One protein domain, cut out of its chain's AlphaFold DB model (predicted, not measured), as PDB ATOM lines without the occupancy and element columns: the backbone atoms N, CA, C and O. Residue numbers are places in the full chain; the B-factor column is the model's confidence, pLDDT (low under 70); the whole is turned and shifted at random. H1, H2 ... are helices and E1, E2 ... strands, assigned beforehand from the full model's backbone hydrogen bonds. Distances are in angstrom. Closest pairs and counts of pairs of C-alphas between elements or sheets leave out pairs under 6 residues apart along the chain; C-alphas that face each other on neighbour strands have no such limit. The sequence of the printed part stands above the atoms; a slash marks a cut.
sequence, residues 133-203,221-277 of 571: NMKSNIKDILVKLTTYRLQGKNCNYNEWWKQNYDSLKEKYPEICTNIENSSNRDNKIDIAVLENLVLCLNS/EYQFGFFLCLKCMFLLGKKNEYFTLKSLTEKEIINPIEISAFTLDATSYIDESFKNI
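Overview. This is residues 133 to 203 and 221 to 277 of the 571 residues of an uncharacterized protein of Hamiltosporidium magnivora (UniProt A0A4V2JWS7). Three long helices, H1, H6 and H7, cross one another in a compact core, each touching the other two. H3 and H4 pack on H1 on the side away from H7, H5 crosses the later part of H6, and a small parallel sheet of two strands, E1 and E2, is near residues 230 to 237 of H6. The printed part has 128 residues, with seven named helices and two named strands in the order H1 H2 H3 H4 H5 E1 H6 E2 H7, mostly helix. It is compact, with a radius of gyration of the C-alphas of 14.0 A, and rounded, spanning 37 by 33 by 26 A.

Arrangement. H1, residues 133 to 150, is the hub, touching four helices. H2, residues 157 to 160, is close to H1 but not clearly touching, the C-alphas of Tyr 148 and Trp 160 being closest at 7.0 A. H3, residues 165 to 171, touches residues 140 to 147 of H1, closest at C-alphas Asp 140 and Tyr 165, 6.3 A, with a tilt of 35.2 degrees, only just steep. H4, residues 173 to 182, touches residues 139 to 143 of H1, closest at C-alphas Val 143 and Cys 176, 6.3 A, opposite ways at a steep tilt of 41 degrees. H5, residues 188 to 196, is about perpendicular, 81 degrees, to H6, residues 221 to 237, and touches its residues 230 to 234, closest at C-alphas Val 193 and Lys 231, 5.7 A. H6 touches residues 142 to 150 of H1, closest at C-alphas Thr 146 and Cys 232, 5.5 A. H7, residues 256 to 274, touches H6 at a steep tilt of 63 degrees, closest at C-alphas Gly 225 and Thr 267, 4.6 A. E1, residues 197 to 199, and E2, residues 252 to 254, are parallel, with N 198 and O 252 within hydrogen-bond range at 2.8 A. Every O i to N i+4 pair is within hydrogen-bond range in H1, H3, H4, H5 and H6, and 13 of 15 are in H7; H2 is too short for such a pair.

Along the chain. H1 begins with C-alpha 133 at (142.034, 109.751, 167.206) and is 26.0 A long. H6 is 24.5 A long, beginning with C-alpha 221 at (132.123, 117.999, 155.789). H7 is 27.2 A long, ending with C-alpha 274 at (131.198, 109.659, 162.140).

Size, cuts and confidence. The C-alphas of Asn 133 and Ser 203 are farthest apart, 43.4 A. Residues 204 to 220 are not printed, and C-alphas 203 and 221 are 30.3 A apart across the cut. The link from H6 to E2 is long, 14 residues. Mean pLDDT of the printed part is 81.8; 15 residues are under 70, among them residues 152 to 155 and 183 to 187.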
ATOM      1  N   ASN A 133     143.157 110.617 167.553       85.62
ATOM      2  CA  ASN A 133     142.034 109.751 167.206       85.62
ATOM      3  C   ASN A 133     141.509 110.139 165.827       85.62
ATOM      4  O   ASN A 133     141.377 109.275 164.961       85.62
ATOM      5  N   MET A 134     141.335 111.439 165.571       86.31
ATOM      6  CA  MET A 134     140.931 111.892 164.241       86.31
ATOM      7  C   MET A 134     141.952 111.586 163.167       86.31
ATOM      8  O   MET A 134     141.580 111.117 162.096       86.31
ATOM      9  N   LYS A 135     143.240 111.768 163.452       86.31
ATOM     10  CA  LYS A 135     144.299 111.384 162.525       86.31
ATOM     11  C   LYS A 135     144.200 109.906 162.141       86.31
ATOM     12  O   LYS A 135     144.416 109.572 160.980       86.31
ATOM     13  N   SER A 136     143.874 109.025 163.089       85.25
ATOM     14  CA  SER A 136     143.646 107.602 162.811       85.25
ATOM     15  C   SER A 136     142.386 107.370 161.974       85.25
ATOM     16  O   SER A 136     142.440 106.624 161.000       85.25
ATOM     17  N   ASN A 137     141.281 108.045 162.299       86.00
ATOM     18  CA  ASN A 137     140.019 107.916 161.568       86.00
ATOM     19  C   ASN A 137     140.157 108.371 160.109       86.00
ATOM     20  O   ASN A 137     139.765 107.649 159.199       86.00
ATOM     21  N   ILE A 138     140.789 109.522 159.859       87.38
ATOM     22  CA  ILE A 138     141.006 110.027 158.495       87.38
ATOM     23  C   ILE A 138     141.920 109.097 157.686       87.38
ATOM     24  O   ILE A 138     141.703 108.919 156.487       87.38
ATOM     25  N   LYS A 139     142.922 108.472 158.318       87.94
ATOM     26  CA  LYS A 139     143.754 107.454 157.657       87.94
ATOM     27  C   LYS A 139     142.931 106.250 157.218       87.94
ATOM     28  O   LYS A 139     143.075 105.817 156.079       87.94
ATOM     29  N   ASP A 140     142.082 105.734 158.103       87.25
ATOM     30  CA  ASP A 140     141.205 104.599 157.804       87.25
ATOM     31  C   ASP A 140     140.236 104.930 156.658       87.25
ATOM     32  O   ASP A 140     140.165 104.179 155.684       87.25
ATOM     33  N   ILE A 141     139.595 106.108 156.707       88.25
ATOM     34  CA  ILE A 141     138.730 106.620 155.631       88.25
ATOM     35  C   ILE A 141     139.482 106.646 154.300       88.25
ATOM     36  O   ILE A 141     139.026 106.049 153.326       88.25
ATOM     37  N   LEU A 142     140.648 107.298 154.251       88.81
ATOM     38  CA  LEU A 142     141.431 107.438 153.022       88.81
ATOM     39  C   LEU A 142     141.869 106.088 152.454       88.81
ATOM     40  O   LEU A 142     141.800 105.890 151.240       88.81
ATOM     41  N   VAL A 143     142.308 105.153 153.301       89.50
ATOM     42  CA  VAL A 143     142.718 103.815 152.854       89.50
ATOM     43  C   VAL A 143     141.523 103.071 152.271       89.50
ATOM     44  O   VAL A 143     141.610 102.577 151.143       89.50
ATOM     45  N   LYS A 144     140.391 103.029 152.976       87.62
ATOM     46  CA  LYS A 144     139.188 102.334 152.500       87.62
ATOM     47  C   LYS A 144     138.645 102.950 151.214       87.62
ATOM     48  O   LYS A 144     138.338 102.203 150.287       87.62
ATOM     49  N   LEU A 145     138.584 104.278 151.137       87.38
ATOM     50  CA  LEU A 145     138.117 105.028 149.969       87.38
ATOM     51  C   LEU A 145     139.011 104.776 148.742       87.38
ATOM     52  O   LEU A 145     138.524 104.406 147.673       87.38
ATOM     53  N   THR A 146     140.333 104.890 148.906       87.06
ATOM     54  CA  THR A 146     141.304 104.685 147.815       87.06
ATOM     55  C   THR A 146     141.280 103.237 147.319       87.06
ATOM     56  O   THR A 146     141.203 102.975 146.118       87.06
ATOM     57  N   THR A 147     141.300 102.269 148.235       85.12
ATOM     58  CA  THR A 147     141.359 100.840 147.886       85.12
ATOM     59  C   THR A 147     140.038 100.298 147.336       85.12
ATOM     60  O   THR A 147     140.067  99.408 146.484       85.12
ATOM     61  N   TYR A 148     138.893 100.860 147.740       84.12
ATOM     62  CA  TYR A 148     137.597 100.578 147.117       84.12
ATOM     63  C   TYR A 148     137.614 100.954 145.635       84.12
ATOM     64  O   TYR A 148     137.212 100.176 144.763       84.12
ATOM     65  N   ARG A 149     138.141 102.147 145.339       81.62
ATOM     66  CA  ARG A 149     138.198 102.675 143.978       81.62
ATOM     67  C   ARG A 149     139.144 101.875 143.088       81.62
ATOM     68  O   ARG A 149     138.780 101.589 141.949       81.62
ATOM     69  N   LEU A 150     140.290 101.429 143.612       82.12
ATOM     70  CA  LEU A 150     141.212 100.531 142.894       82.12
ATOM     71  C   LEU A 150     140.539  99.260 142.371       82.12
ATOM     72  O   LEU A 150     140.951  98.732 141.342       82.12
ATOM     73  N   GLN A 151     139.514  98.763 143.065       76.94
ATOM     74  CA  GLN A 151     138.806  97.539 142.685       76.94
ATOM     75  C   GLN A 151     137.638  97.782 141.729       76.94
ATOM     76  O   GLN A 151     136.895  96.850 141.422       76.94
ATOM     77  N   GLY A 152     137.460  99.015 141.244       69.06
ATOM     78  CA  GLY A 152     136.436  99.358 140.261       69.06
ATOM     79  C   GLY A 152     135.008  99.239 140.790       69.06
ATOM     80  O   GLY A 152     134.107  98.964 140.010       69.06
ATOM     81  N   LYS A 153     134.792  99.405 142.107       66.50
ATOM     82  CA  LYS A 153     133.484  99.220 142.772       66.50
ATOM     83  C   LYS A 153     132.877  97.809 142.615       66.50
ATOM     84  O   LYS A 153     131.694  97.622 142.872       66.50
ATOM     85  N   ASN A 154     133.672  96.797 142.254       58.16
ATOM     86  CA  ASN A 154     133.200  95.422 142.023       58.16
ATOM     87  C   ASN A 154     132.803  94.654 143.302       58.16
ATOM     88  O   ASN A 154     132.431  93.484 143.237       58.16
ATOM     89  N   CYS A 155     132.912  95.284 144.472       62.97
ATOM     90  CA  CYS A 155     132.631  94.680 145.769       62.97
ATOM     91  C   CYS A 155     131.441  95.376 146.426       62.97
ATOM     92  O   CYS A 155     131.255  96.584 146.263       62.97
ATOM     93  N   ASN A 156     130.670  94.629 147.217       75.88
ATOM     94  CA  ASN A 156     129.595  95.196 148.021       75.88
ATOM     95  C   ASN A 156     130.162  96.268 148.971       75.88
ATOM     96  O   ASN A 156     131.028  95.970 149.793       75.88
ATOM     97  N   TYR A 157     129.661  97.500 148.860       73.00
ATOM     98  CA  TYR A 157     130.082  98.651 149.664       73.00
ATOM     99  C   TYR A 157     130.070  98.352 151.174       73.00
ATOM    100  O   TYR A 157     131.050  98.607 151.874       73.00
ATOM    101  N   ASN A 158     129.008  97.701 151.660       75.00
ATOM    102  CA  ASN A 158     128.832  97.383 153.081       75.00
ATOM    103  C   ASN A 158     129.818  96.326 153.588       75.00
ATOM    104  O   ASN A 158     130.140  96.289 154.776       75.00
ATOM    105  N   GLU A 159     130.275  95.433 152.713       76.62
ATOM    106  CA  GLU A 159     131.305  94.447 153.048       76.62
ATOM    107  C   GLU A 159     132.694  95.071 152.968       76.62
ATOM    108  O   GLU A 159     133.540  94.812 153.823       76.62
ATOM    109  N   TRP A 160     132.912  95.941 151.979       77.31
ATOM    110  CA  TRP A 160     134.170  96.651 151.793       77.31
ATOM    111  C   TRP A 160     134.508  97.534 152.995       77.31
ATOM    112  O   TRP A 160     135.622  97.483 153.515       77.31
ATOM    113  N   TRP A 161     133.523  98.286 153.489       76.38
ATOM    114  CA  TRP A 161     133.674  99.178 154.639       76.38
ATOM    115  C   TRP A 161     134.153  98.475 155.919       76.38
ATOM    116  O   TRP A 161     134.832  99.079 156.753       76.38
ATOM    117  N   LYS A 162     133.836  97.182 156.062       81.38
ATOM    118  CA  LYS A 162     134.197  96.360 157.226       81.38
ATOM    119  C   LYS A 162     135.639  95.855 157.196       81.38
ATOM    120  O   LYS A 162     136.079  95.272 158.187       81.38
ATOM    121  N   GLN A 163     136.373  96.042 156.097       82.31
ATOM    122  CA  GLN A 163     137.776  95.637 156.046       82.31
ATOM    123  C   GLN A 163     138.601  96.456 157.032       82.31
ATOM    124  O   GLN A 163     138.461  97.675 157.127       82.31
ATOM    125  N   ASN A 164     139.453  95.766 157.786       83.69
ATOM    126  CA  ASN A 164     140.331  96.422 158.736       83.69
ATOM    127  C   ASN A 164     141.564  97.000 158.028       83.69
ATOM    128  O   ASN A 164     141.990  96.542 156.965       83.69
ATOM    129  N   TYR A 165     142.140  98.015 158.661       83.75
ATOM    130  CA  TYR A 165     143.315  98.712 158.160       83.75
ATOM    131  C   TYR A 165     144.494  97.768 157.879       83.75
ATOM    132  O   TYR A 165     145.133  97.876 156.836       83.75
ATOM    133  N   ASP A 166     144.757  96.814 158.778       86.44
ATOM    134  CA  ASP A 166     145.910  95.912 158.671       86.44
ATOM    135  C   ASP A 166     145.825  94.996 157.443       86.44
ATOM    136  O   ASP A 166     146.818  94.831 156.734       86.44
ATOM    137  N   SER A 167     144.636  94.470 157.124       87.00
ATOM    138  CA  SER A 167     144.430  93.668 155.912       87.00
ATOM    139  C   SER A 167     144.615  94.505 154.646       87.00
ATOM    140  O   SER A 167     145.251  94.061 153.687       87.00
ATOM    141  N   LEU A 168     144.111  95.743 154.645       87.00
ATOM    142  CA  LEU A 168     144.303  96.662 153.524       87.00
ATOM    143  C   LEU A 168     145.774  97.056 153.361       87.00
ATOM    144  O   LEU A 168     146.246  97.163 152.234       87.00
ATOM    145  N   LYS A 169     146.513  97.208 154.463       88.25
ATOM    146  CA  LYS A 169     147.949  97.502 154.460       88.25
ATOM    147  C   LYS A 169     148.792  96.346 153.939       88.25
ATOM    148  O   LYS A 169     149.744  96.600 153.211       88.25
ATOM    149  N   GLU A 170     148.445  95.104 154.260       88.19
ATOM    150  CA  GLU A 170     149.113  93.932 153.684       88.19
ATOM    151  C   GLU A 170     148.904  93.861 152.163       88.19
ATOM    152  O   GLU A 170     149.833  93.560 151.417       88.19
ATOM    153  N   LYS A 171     147.694  94.189 151.696       86.94
ATOM    154  CA  LYS A 171     147.333  94.130 150.273       86.94
ATOM    155  C   LYS A 171     147.838  95.325 149.454       86.94
ATOM    156  O   LYS A 171     148.126  95.160 148.271       86.94
ATOM    157  N   TYR A 172     147.915  96.512 150.058       87.06
ATOM    158  CA  TYR A 172     148.270  97.778 149.403       87.06
ATOM    159  C   TYR A 172     149.303  98.585 150.222       87.06
ATOM    160  O   TYR A 172     149.010  99.706 150.662       87.06
ATOM    161  N   PRO A 173     150.513  98.040 150.455       87.38
ATOM    162  CA  PRO A 173     151.481  98.630 151.379       87.38
ATOM    163  C   PRO A 173     151.983 100.012 150.936       87.38
ATOM    164  O   PRO A 173     152.156 100.890 151.786       87.38
ATOM    165  N   GLU A 174     152.152 100.248 149.633       85.31
ATOM    166  CA  GLU A 174     152.570 101.536 149.061       85.31
ATOM    167  C   GLU A 174     151.558 102.643 149.394       85.31
ATOM    168  O   GLU A 174     151.914 103.690 149.938       85.31
ATOM    169  N   ILE A 175     150.273 102.386 149.127       84.81
ATOM    170  CA  ILE A 175     149.177 103.342 149.334       84.81
ATOM    171  C   ILE A 175     149.012 103.657 150.817       84.81
ATOM    172  O   ILE A 175     148.936 104.830 151.192       84.81
ATOM    173  N   CYS A 176     149.007 102.631 151.670       86.94
ATOM    174  CA  CYS A 176     148.906 102.822 153.113       86.94
ATOM    175  C   CYS A 176     150.098 103.622 153.655       86.94
ATOM    176  O   CYS A 176     149.905 104.541 154.448       86.94
ATOM    177  N   THR A 177     151.316 103.354 153.176       85.44
ATOM    178  CA  THR A 177     152.517 104.113 153.566       85.44
ATOM    179  C   THR A 177     152.435 105.577 153.119       85.44
ATOM    180  O   THR A 177     152.720 106.486 153.901       85.44
ATOM    181  N   ASN A 178     151.992 105.837 151.887       83.94
ATOM    182  CA  ASN A 178     151.814 107.194 151.365       83.94
ATOM    183  C   ASN A 178     150.753 107.977 152.161       83.94
ATOM    184  O   ASN A 178     150.974 109.140 152.516       83.94
ATOM    185  N   ILE A 179     149.636 107.334 152.515       86.38
ATOM    186  CA  ILE A 179     148.600 107.920 153.377       86.38
ATOM    187  C   ILE A 179     149.158 108.193 154.777       86.38
ATOM    188  O   ILE A 179     149.003 109.311 155.276       86.38
ATOM    189  N   GLU A 180     149.867 107.240 155.389       84.75
ATOM    190  CA  GLU A 180     150.499 107.410 156.704       84.75
ATOM    191  C   GLU A 180     151.447 108.610 156.741       84.75
ATOM    192  O   GLU A 180     151.390 109.399 157.693       84.75
ATOM    193  N   ASN A 181     152.263 108.764 155.695       78.88
ATOM    194  CA  ASN A 181     153.193 109.876 155.529       78.88
ATOM    195  C   ASN A 181     152.460 111.211 155.350       78.88
ATOM    196  O   ASN A 181     152.863 112.213 155.941       78.88
ATOM    197  N   SER A 182     151.356 111.229 154.593       76.44
ATOM    198  CA  SER A 182     150.560 112.443 154.348       76.44
ATOM    199  C   SER A 182     149.896 113.003 155.607       76.44
ATOM    200  O   SER A 182     149.658 114.203 155.718       76.44
ATOM    201  N   SER A 183     149.615 112.146 156.591       69.06
ATOM    202  CA  SER A 183     149.002 112.564 157.851       69.06
ATOM    203  C   SER A 183     149.993 113.209 158.825       69.06
ATOM    204  O   SER A 183     149.610 113.566 159.942       69.06
ATOM    205  N   ASN A 184     151.280 113.302 158.483       67.88
ATOM    206  CA  ASN A 184     152.263 114.010 159.299       67.88
ATOM    207  C   ASN A 184     152.122 115.534 159.131       67.88
ATOM    208  O   ASN A 184     151.478 116.020 158.202       67.88
ATOM    209  N   ARG A 185     152.651 116.291 160.102       57.78
ATOM    210  CA  ARG A 185     152.385 117.738 160.235       57.78
ATOM    211  C   ARG A 185     152.918 118.553 159.044       57.78
ATOM    212  O   ARG A 185     152.340 119.578 158.709       57.78
ATOM    213  N   ASP A 186     153.953 118.059 158.362       64.12
ATOM    214  CA  ASP A 186     154.490 118.657 157.139       64.12
ATOM    215  C   ASP A 186     153.505 118.458 155.973       64.12
ATOM    216  O   ASP A 186     153.455 117.396 155.355       64.12
ATOM    217  N   ASN A 187     152.737 119.498 155.638       66.75
ATOM    218  CA  ASN A 187     151.702 119.515 154.588       66.75
ATOM    219  C   ASN A 187     152.202 119.239 153.152       66.75
ATOM    220  O   ASN A 187     151.477 119.488 152.197       66.75
ATOM    221  N   LYS A 188     153.429 118.752 152.952       80.38
ATOM    222  CA  LYS A 188     154.064 118.635 151.631       80.38
ATOM    223  C   LYS A 188     153.292 117.724 150.677       80.38
ATOM    224  O   LYS A 188     153.158 118.069 149.512       80.38
ATOM    225  N   ILE A 189     152.762 116.601 151.167       82.56
ATOM    226  CA  ILE A 189     151.974 115.678 150.335       82.56
ATOM    227  C   ILE A 189     150.611 116.283 149.992       82.56
ATOM    228  O   ILE A 189     150.206 116.227 148.841       82.56
ATOM    229  N   ASP A 190     149.922 116.903 150.953       87.75
ATOM    230  CA  ASP A 190     148.617 117.527 150.686       87.75
ATOM    231  C   ASP A 190     148.741 118.732 149.740       87.75
ATOM    232  O   ASP A 190     147.865 118.958 148.913       87.75
ATOM    233  N   ILE A 191     149.848 119.480 149.817       89.62
ATOM    234  CA  ILE A 191     150.168 120.535 148.847       89.62
ATOM    235  C   ILE A 191     150.462 119.918 147.479       89.62
ATOM    236  O   ILE A 191     149.914 120.392 146.496       89.62
ATOM    237  N   ALA A 192     151.275 118.858 147.405       89.06
ATOM    238  CA  ALA A 192     151.598 118.193 146.142       89.06
ATOM    239  C   ALA A 192     150.353 117.643 145.431       89.06
ATOM    240  O   ALA A 192     150.258 117.771 144.214       89.06
ATOM    241  N   VAL A 193     149.394 117.097 146.192       89.56
ATOM    242  CA  VAL A 193     148.074 116.693 145.685       89.56
ATOM    243  C   VAL A 193     147.409 117.864 144.975       89.56
ATOM    244  O   VAL A 193     147.047 117.749 143.816       89.56
ATOM    245  N   LEU A 194     147.251 119.001 145.652       92.81
ATOM    246  CA  LEU A 194     146.533 120.135 145.070       92.81
ATOM    247  C   LEU A 194     147.322 120.800 143.940       92.81
ATOM    248  O   LEU A 194     146.739 121.328 143.009       92.81
ATOM    249  N   GLU A 195     148.642 120.797 144.020       92.88
ATOM    250  CA  GLU A 195     149.522 121.490 143.088       92.88
ATOM    251  C   GLU A 195     149.684 120.767 141.747       92.88
ATOM    252  O   GLU A 195     149.850 121.424 140.721       92.88
ATOM    253  N   ASN A 196     149.680 119.432 141.758       91.38
ATOM    254  CA  ASN A 196     150.070 118.623 140.603       91.38
ATOM    255  C   ASN A 196     148.899 117.864 139.963       91.38
ATOM    256  O   ASN A 196     149.122 117.025 139.097       91.38
ATOM    257  N   LEU A 197     147.656 118.153 140.344       90.06
ATOM    258  CA  LEU A 197     146.487 117.675 139.605       90.06
ATOM    259  C   LEU A 197     146.214 118.578 138.396       90.06
ATOM    260  O   LEU A 197     146.259 119.800 138.505       90.06
ATOM    261  N   VAL A 198     145.911 117.968 137.251       88.56
ATOM    262  CA  VAL A 198     145.607 118.642 135.982       88.56
ATOM    263  C   VAL A 198     144.253 118.169 135.479       88.56
ATOM    264  O   VAL A 198     144.005 116.968 135.398       88.56
ATOM    265  N   LEU A 199     143.369 119.095 135.113       85.25
ATOM    266  CA  LEU A 199     142.056 118.743 134.577       85.25
ATOM    267  C   LEU A 199     142.148 118.362 133.095       85.25
ATOM    268  O   LEU A 199     142.691 119.107 132.284       85.25
ATOM    269  N   CYS A 200     141.577 117.214 132.735       78.81
ATOM    270  CA  CYS A 200     141.315 116.844 131.349       78.81
ATOM    271  C   CYS A 200     139.986 117.469 130.918       78.81
ATOM    272  O   CYS A 200     138.924 117.037 131.374       78.81
ATOM    273  N   LEU A 201     140.039 118.488 130.063       64.00
ATOM    274  CA  LEU A 201     138.852 119.156 129.539       64.00
ATOM    275  C   LEU A 201     138.397 118.448 128.263       64.00
ATOM    276  O   LEU A 201     138.905 118.697 127.173       64.00
ATOM    277  N   ASN A 202     137.427 117.545 128.404       56.84
ATOM    278  CA  ASN A 202     136.632 117.107 127.266       56.84
ATOM    279  C   ASN A 202     135.467 118.089 127.119       56.84
ATOM    280  O   ASN A 202     134.743 118.365 128.070       56.84
ATOM    281  N   SER A 203     135.341 118.676 125.932       46.31
ATOM    282  CA  SER A 203     134.350 119.699 125.617       46.31
ATOM    283  C   SER A 203     132.925 119.178 125.823       46.31
ATOM    284  O   SER A 203     132.565 118.179 125.201       46.31
ATOM    285  N   GLU A 221     131.935 119.440 155.964       89.62
ATOM    286  CA  GLU A 221     132.123 117.999 155.789       89.62
ATOM    287  C   GLU A 221     132.125 117.612 154.305       89.62
ATOM    288  O   GLU A 221     132.995 116.855 153.877       89.62
ATOM    289  N   TYR A 222     131.218 118.182 153.505       90.75
ATOM    290  CA  TYR A 222     131.199 117.988 152.054       90.75
ATOM    291  C   TYR A 222     132.447 118.597 151.391       90.75
ATOM    292  O   TYR A 222     133.091 117.961 150.557       90.75
ATOM    293  N   GLN A 223     132.869 119.791 151.824       92.75
ATOM    294  CA  GLN A 223     134.130 120.406 151.378       92.75
ATOM    295  C   GLN A 223     135.355 119.556 151.761       92.75
ATOM    296  O   GLN A 223     136.324 119.455 151.003       92.75
ATOM    297  N   PHE A 224     135.311 118.898 152.922       92.56
ATOM    298  CA  PHE A 224     136.331 117.934 153.317       92.56
ATOM    299  C   PHE A 224     136.297 116.679 152.437       92.56
ATOM    300  O   PHE A 224     137.353 116.230 151.993       92.56
ATOM    301  N   GLY A 225     135.108 116.173 152.098       91.69
ATOM    302  CA  GLY A 225     134.912 115.111 151.109       91.69
ATOM    303  C   GLY A 225     135.514 115.458 149.745       91.69
ATOM    304  O   GLY A 225     136.242 114.645 149.176       91.69
ATOM    305  N   PHE A 226     135.317 116.690 149.268       93.12
ATOM    306  CA  PHE A 226     135.936 117.200 148.040       93.12
ATOM    307  C   PHE A 226     137.470 117.151 148.109       93.12
ATOM    308  O   PHE A 226     138.124 116.629 147.204       93.12
ATOM    309  N   PHE A 227     138.066 117.602 149.218       93.62
ATOM    310  CA  PHE A 227     139.512 117.485 149.421       93.62
ATOM    311  C   PHE A 227     139.994 116.021 149.431       93.62
ATOM    312  O   PHE A 227     140.993 115.695 148.780       93.62
ATOM    313  N   LEU A 228     139.296 115.127 150.141       92.00
ATOM    314  CA  LEU A 228     139.638 113.699 150.164       92.00
ATOM    315  C   LEU A 228     139.532 113.071 148.771       92.00
ATOM    316  O   LEU A 228     140.384 112.260 148.417       92.00
ATOM    317  N   CYS A 229     138.544 113.476 147.971       91.69
ATOM    318  CA  CYS A 229     138.389 113.061 146.581       91.69
ATOM    319  C   CYS A 229     139.636 113.411 145.754       91.69
ATOM    320  O   CYS A 229     140.250 112.507 145.181       91.69
ATOM    321  N   LEU A 230     140.076 114.677 145.763       91.62
ATOM    322  CA  LEU A 230     141.296 115.106 145.060       91.62
ATOM    323  C   LEU A 230     142.523 114.303 145.518       91.62
ATOM    324  O   LEU A 230     143.306 113.803 144.707       91.62
ATOM    325  N   LYS A 231     142.657 114.111 146.832       91.19
ATOM    326  CA  LYS A 231     143.751 113.336 147.427       91.19
ATOM    327  C   LYS A 231     143.751 111.876 146.993       91.19
ATOM    328  O   LYS A 231     144.803 111.335 146.660       91.19
ATOM    329  N   CYS A 232     142.590 111.238 146.980       89.31
ATOM    330  CA  CYS A 232     142.444 109.867 146.520       89.31
ATOM    331  C   CYS A 232     142.752 109.732 145.029       89.31
ATOM    332  O   CYS A 232     143.456 108.799 144.658       89.31
ATOM    333  N   MET A 233     142.295 110.658 144.182       87.81
ATOM    334  CA  MET A 233     142.619 110.632 142.751       87.81
ATOM    335  C   MET A 233     144.125 110.714 142.503       87.81
ATOM    336  O   MET A 233     144.669 109.891 141.768       87.81
ATOM    337  N   PHE A 234     144.811 111.623 143.196       88.62
ATOM    338  CA  PHE A 234     146.268 111.726 143.133       88.62
ATOM    339  C   PHE A 234     146.964 110.426 143.586       88.62
ATOM    340  O   PHE A 234     147.866 109.922 142.919       88.62
ATOM    341  N   LEU A 235     146.514 109.826 144.696       86.00
ATOM    342  CA  LEU A 235     147.052 108.553 145.198       86.00
ATOM    343  C   LEU A 235     146.831 107.387 144.221       86.00
ATOM    344  O   LEU A 235     147.693 106.517 144.105       86.00
ATOM    345  N   LEU A 236     145.695 107.357 143.519       83.88
ATOM    346  CA  LEU A 236     145.367 106.321 142.536       83.88
ATOM    347  C   LEU A 236     146.249 106.398 141.289       83.88
ATOM    348  O   LEU A 236     146.664 105.350 140.787       83.88
ATOM    349  N   GLY A 237     146.564 107.610 140.824       81.38
ATOM    350  CA  GLY A 237     147.536 107.827 139.747       81.38
ATOM    351  C   GLY A 237     148.910 107.242 140.083       81.38
ATOM    352  O   GLY A 237     149.566 106.629 139.245       81.38
ATOM    353  N   LYS A 238     149.274 107.281 141.372       77.75
ATOM    354  CA  LYS A 238     150.543 106.779 141.923       77.75
ATOM    355  C   LYS A 238     150.448 105.414 142.617       77.75
ATOM    356  O   LYS A 238     151.305 105.068 143.427       77.75
ATOM    357  N   LYS A 239     149.427 104.607 142.312       72.88
ATOM    358  CA  LYS A 239     149.093 103.368 143.050       72.88
ATOM    359  C   LYS A 239     150.211 102.323 143.190       72.88
ATOM    360  O   LYS A 239     150.138 101.505 144.099       72.88
ATOM    361  N   ASN A 240     151.212 102.335 142.307       71.44
ATOM    362  CA  ASN A 240     152.319 101.370 142.299       71.44
ATOM    363  C   ASN A 240     153.646 101.967 142.809       71.44
ATOM    364  O   ASN A 240     154.698 101.356 142.625       71.44
ATOM    365  N   GLU A 241     153.627 103.167 143.399       70.38
ATOM    366  CA  GLU A 241     154.836 103.919 143.734       70.38
ATOM    367  C   GLU A 241     154.840 104.401 145.191       70.38
ATOM    368  O   GLU A 241     153.861 104.951 145.701       70.38
ATOM    369  N   TYR A 242     155.988 104.276 145.864       67.75
ATOM    370  CA  TYR A 242     156.243 105.029 147.094       67.75
ATOM    371  C   TYR A 242     156.496 106.496 146.745       67.75
ATOM    372  O   TYR A 242     157.230 106.801 145.801       67.75
ATOM    373  N   PHE A 243     155.933 107.416 147.527       72.88
ATOM    374  CA  PHE A 243     156.162 108.842 147.325       72.88
ATOM    375  C   PHE A 243     157.637 109.207 147.509       72.88
ATOM    376  O   PHE A 243     158.182 109.211 148.613       72.88
ATOM    377  N   THR A 244     158.269 109.558 146.395       68.62
ATOM    378  CA  THR A 244     159.575 110.209 146.326       68.62
ATOM    379  C   THR A 244     159.371 111.684 145.993       68.62
ATOM    380  O   THR A 244     158.319 112.076 145.493       68.62
ATOM    381  N   LEU A 245     160.385 112.526 146.212       64.19
ATOM    382  CA  LEU A 245     160.300 113.936 145.807       64.19
ATOM    383  C   LEU A 245     159.976 114.081 144.309       64.19
ATOM    384  O   LEU A 245     159.243 114.984 143.934       64.19
ATOM    385  N   LYS A 246     160.486 113.164 143.475       70.94
ATOM    386  CA  LYS A 246     160.225 113.139 142.034       70.94
ATOM    387  C   LYS A 246     158.772 112.768 141.726       70.94
ATOM    388  O   LYS A 246     158.114 113.507 141.001       70.94
ATOM    389  N   SER A 247     158.255 111.684 142.307       72.44
ATOM    390  CA  SER A 247     156.874 111.252 142.044       72.44
ATOM    391  C   SER A 247     155.840 112.252 142.571       72.44
ATOM    392  O   SER A 247     154.782 112.407 141.977       72.44
ATOM    393  N   LEU A 248     156.160 113.006 143.631       76.44
ATOM    394  CA  LEU A 248     155.304 114.087 144.133       76.44
ATOM    395  C   LEU A 248     155.188 115.283 143.180       76.44
ATOM    396  O   LEU A 248     154.245 116.050 143.324       76.44
ATOM    397  N   THR A 249     156.129 115.462 142.248       80.12
ATOM    398  CA  THR A 249     156.129 116.569 141.268       80.12
ATOM    399  C   THR A 249     155.562 116.186 139.903       80.12
ATOM    400  O   THR A 249     155.459 117.026 139.014       80.12
ATOM    401  N   GLU A 250     155.230 114.913 139.705       82.25
ATOM    402  CA  GLU A 250     154.640 114.444 138.458       82.25
ATOM    403  C   GLU A 250     153.149 114.786 138.422       82.25
ATOM    404  O   GLU A 250     152.416 114.490 139.366       82.25
ATOM    405  N   LYS A 251     152.718 115.409 137.319       86.19
ATOM    406  CA  LYS A 251     151.332 115.826 137.109       86.19
ATOM    407  C   LYS A 251     150.412 114.611 136.933       86.19
ATOM    408  O   LYS A 251     150.735 113.707 136.165       86.19
ATOM    409  N   GLU A 252     149.263 114.629 137.601       86.94
ATOM    410  CA  GLU A 252     148.210 113.615 137.498       86.94
ATOM    411  C   GLU A 252     146.981 114.195 136.802       86.94
ATOM    412  O   GLU A 252     146.435 115.212 137.230       86.94
ATOM    413  N   ILE A 253     146.547 113.549 135.722       85.50
ATOM    414  CA  ILE A 253     145.411 114.008 134.920       85.50
ATOM    415  C   ILE A 253     144.115 113.439 135.505       85.50
ATOM    416  O   ILE A 253     143.988 112.227 135.670       85.50
ATOM    417  N   ILE A 254     143.141 114.306 135.772       84.69
ATOM    418  CA  ILE A 254     141.844 113.954 136.361       84.69
ATOM    419  C   ILE A 254     140.679 114.553 135.567       84.69
ATOM    420  O   ILE A 254     140.826 115.573 134.896       84.69
ATOM    421  N   ASN A 255     139.506 113.924 135.641       82.88
ATOM    422  CA  ASN A 255     138.299 114.370 134.941       82.88
ATOM    423  C   ASN A 255     137.329 115.091 135.912       82.88
ATOM    424  O   ASN A 255     136.990 114.507 136.945       82.88
ATOM    425  N   PRO A 256     136.831 116.304 135.586       79.88
ATOM    426  CA  PRO A 256     135.815 117.013 136.373       79.88
ATOM    427  C   PRO A 256     134.579 116.185 136.776       79.88
ATOM    428  O   PRO A 256     134.138 116.276 137.922       79.88
ATOM    429  N   ILE A 257     134.039 115.347 135.883       80.69
ATOM    430  CA  ILE A 257     132.871 114.491 136.174       80.69
ATOM    431  C   ILE A 257     133.205 113.472 137.265       80.69
ATOM    432  O   ILE A 257     132.391 113.158 138.132       80.69
ATOM    433  N   GLU A 258     134.414 112.915 137.218       83.19
ATOM    434  CA  GLU A 258     134.832 111.949 138.225       83.19
ATOM    435  C   GLU A 258     134.976 112.620 139.588       83.19
ATOM    436  O   GLU A 258     134.682 111.985 140.598       83.19
ATOM    437  N   ILE A 259     135.395 113.890 139.627       86.88
ATOM    438  CA  ILE A 259     135.532 114.651 140.874       86.88
ATOM    439  C   ILE A 259     134.159 114.843 141.511       86.88
ATOM    440  O   ILE A 259     134.003 114.583 142.705       86.88
ATOM    441  N   SER A 260     133.154 115.246 140.732       83.56
ATOM    442  CA  SER A 260     131.805 115.464 141.258       83.56
ATOM    443  C   SER A 260     131.183 114.169 141.783       83.56
ATOM    444  O   SER A 260     130.749 114.111 142.935       83.56
ATOM    445  N   ALA A 261     131.238 113.091 140.996       83.12
ATOM    446  CA  ALA A 261     130.717 111.788 141.396       83.12
ATOM    447  C   ALA A 261     131.438 111.222 142.631       83.12
ATOM    448  O   ALA A 261     130.811 110.625 143.506       83.12
ATOM    449  N   PHE A 262     132.756 111.408 142.720       86.38
ATOM    450  CA  PHE A 262     133.554 110.827 143.794       86.38
ATOM    451  C   PHE A 262     133.579 111.675 145.069       86.38
ATOM    452  O   PHE A 262     133.814 111.142 146.152       86.38
ATOM    453  N   THR A 263     133.263 112.967 144.976       88.88
ATOM    454  CA  THR A 263     133.037 113.818 146.153       88.88
ATOM    455  C   THR A 263     131.859 113.304 146.981       88.88
ATOM    456  O   THR A 263     131.948 113.261 148.210       88.88
ATOM    457  N   LEU A 264     130.790 112.836 146.327       84.12
ATOM    458  CA  LEU A 264     129.652 112.206 147.005       84.12
ATOM    459  C   LEU A 264     130.073 110.931 147.738       84.12
ATOM    460  O   LEU A 264     129.816 110.814 148.934       84.12
ATOM    461  N   ASP A 265     130.790 110.030 147.054       83.44
ATOM    462  CA  ASP A 265     131.321 108.811 147.674       83.44
ATOM    463  C   ASP A 265     132.181 109.169 148.901       83.44
ATOM    464  O   ASP A 265     131.922 108.693 150.002       83.44
ATOM    465  N   ALA A 266     133.169 110.058 148.750       86.12
ATOM    466  CA  ALA A 266     134.051 110.472 149.842       86.12
ATOM    467  C   ALA A 266     133.279 111.047 151.043       86.12
ATOM    468  O   ALA A 266     133.625 110.777 152.194       86.12
ATOM    469  N   THR A 267     132.205 111.789 150.777       85.75
ATOM    470  CA  THR A 267     131.332 112.355 151.808       85.75
ATOM    471  C   THR A 267     130.539 111.266 152.539       85.75
ATOM    472  O   THR A 267     130.473 111.287 153.766       85.75
ATOM    473  N   SER A 268     130.022 110.251 151.839       83.44
ATOM    474  CA  SER A 268     129.360 109.099 152.476       83.44
ATOM    475  C   SER A 268     130.304 108.288 153.371       83.44
ATOM    476  O   SER A 268     129.891 107.781 154.411       83.44
ATOM    477  N   TYR A 269     131.587 108.194 153.010       83.69
ATOM    478  CA  TYR A 269     132.605 107.564 153.857       83.69
ATOM    479  C   TYR A 269     132.852 108.355 155.151       83.69
ATOM    480  O   TYR A 269     133.057 107.757 156.210       83.69
ATOM    481  N   ILE A 270     132.826 109.690 155.078       84.62
ATOM    482  CA  ILE A 270     132.878 110.546 156.270       84.62
ATOM    483  C   ILE A 270     131.638 110.289 157.126       84.62
ATOM    484  O   ILE A 270     131.785 110.025 158.314       84.62
ATOM    485  N   ASP A 271     130.440 110.293 156.542       83.19
ATOM    486  CA  ASP A 271     129.203 110.031 157.283       83.19
ATOM    487  C   ASP A 271     129.282 108.709 158.062       83.19
ATOM    488  O   ASP A 271     129.204 108.699 159.289       83.19
ATOM    489  N   GLU A 272     129.586 107.602 157.380       81.06
ATOM    490  CA  GLU A 272     129.717 106.277 158.001       81.06
ATOM    491  C   GLU A 272     130.758 106.217 159.129       81.06
ATOM    492  O   GLU A 272     130.541 105.556 160.148       81.06
ATOM    493  N   SER A 273     131.891 106.909 158.985       79.50
ATOM    494  CA  SER A 273     132.911 106.961 160.037       79.50
ATOM    495  C   SER A 273     132.467 107.746 161.265       79.50
ATOM    496  O   SER A 273     132.915 107.443 162.372       79.50
ATOM    497  N   PHE A 274     131.622 108.755 161.078       79.56
ATOM    498  CA  PHE A 274     131.198 109.659 162.140       79.56
ATOM    499  C   PHE A 274     129.841 109.278 162.748       79.56
ATOM    500  O   PHE A 274     129.560 109.733 163.848       79.56
ATOM    501  N   LYS A 275     129.056 108.373 162.141       78.00
ATOM    502  CA  LYS A 275     127.765 107.881 162.680       78.00
ATOM    503  C   LYS A 275     127.809 107.457 164.146       78.00
ATOM    504  O   LYS A 275     126.881 107.723 164.898       78.00
ATOM    505  N   ASN A 276     128.900 106.811 164.559       70.25
ATOM    506  CA  ASN A 276     129.079 106.314 165.927       70.25
ATOM    507  C   ASN A 276     129.956 107.228 166.790       70.25
ATOM    508  O   ASN A 276     130.473 106.783 167.818       70.25
ATOM    509  N   ILE A 277     130.197 108.470 166.360       78.81
ATOM    510  CA  ILE A 277     130.973 109.402 167.163       78.81
ATOM    511  C   ILE A 277     130.238 109.668 168.471       78.81
ATOM    512  O   ILE A 277     129.053 110.006 168.487       78.81
TER     513      ILE A 277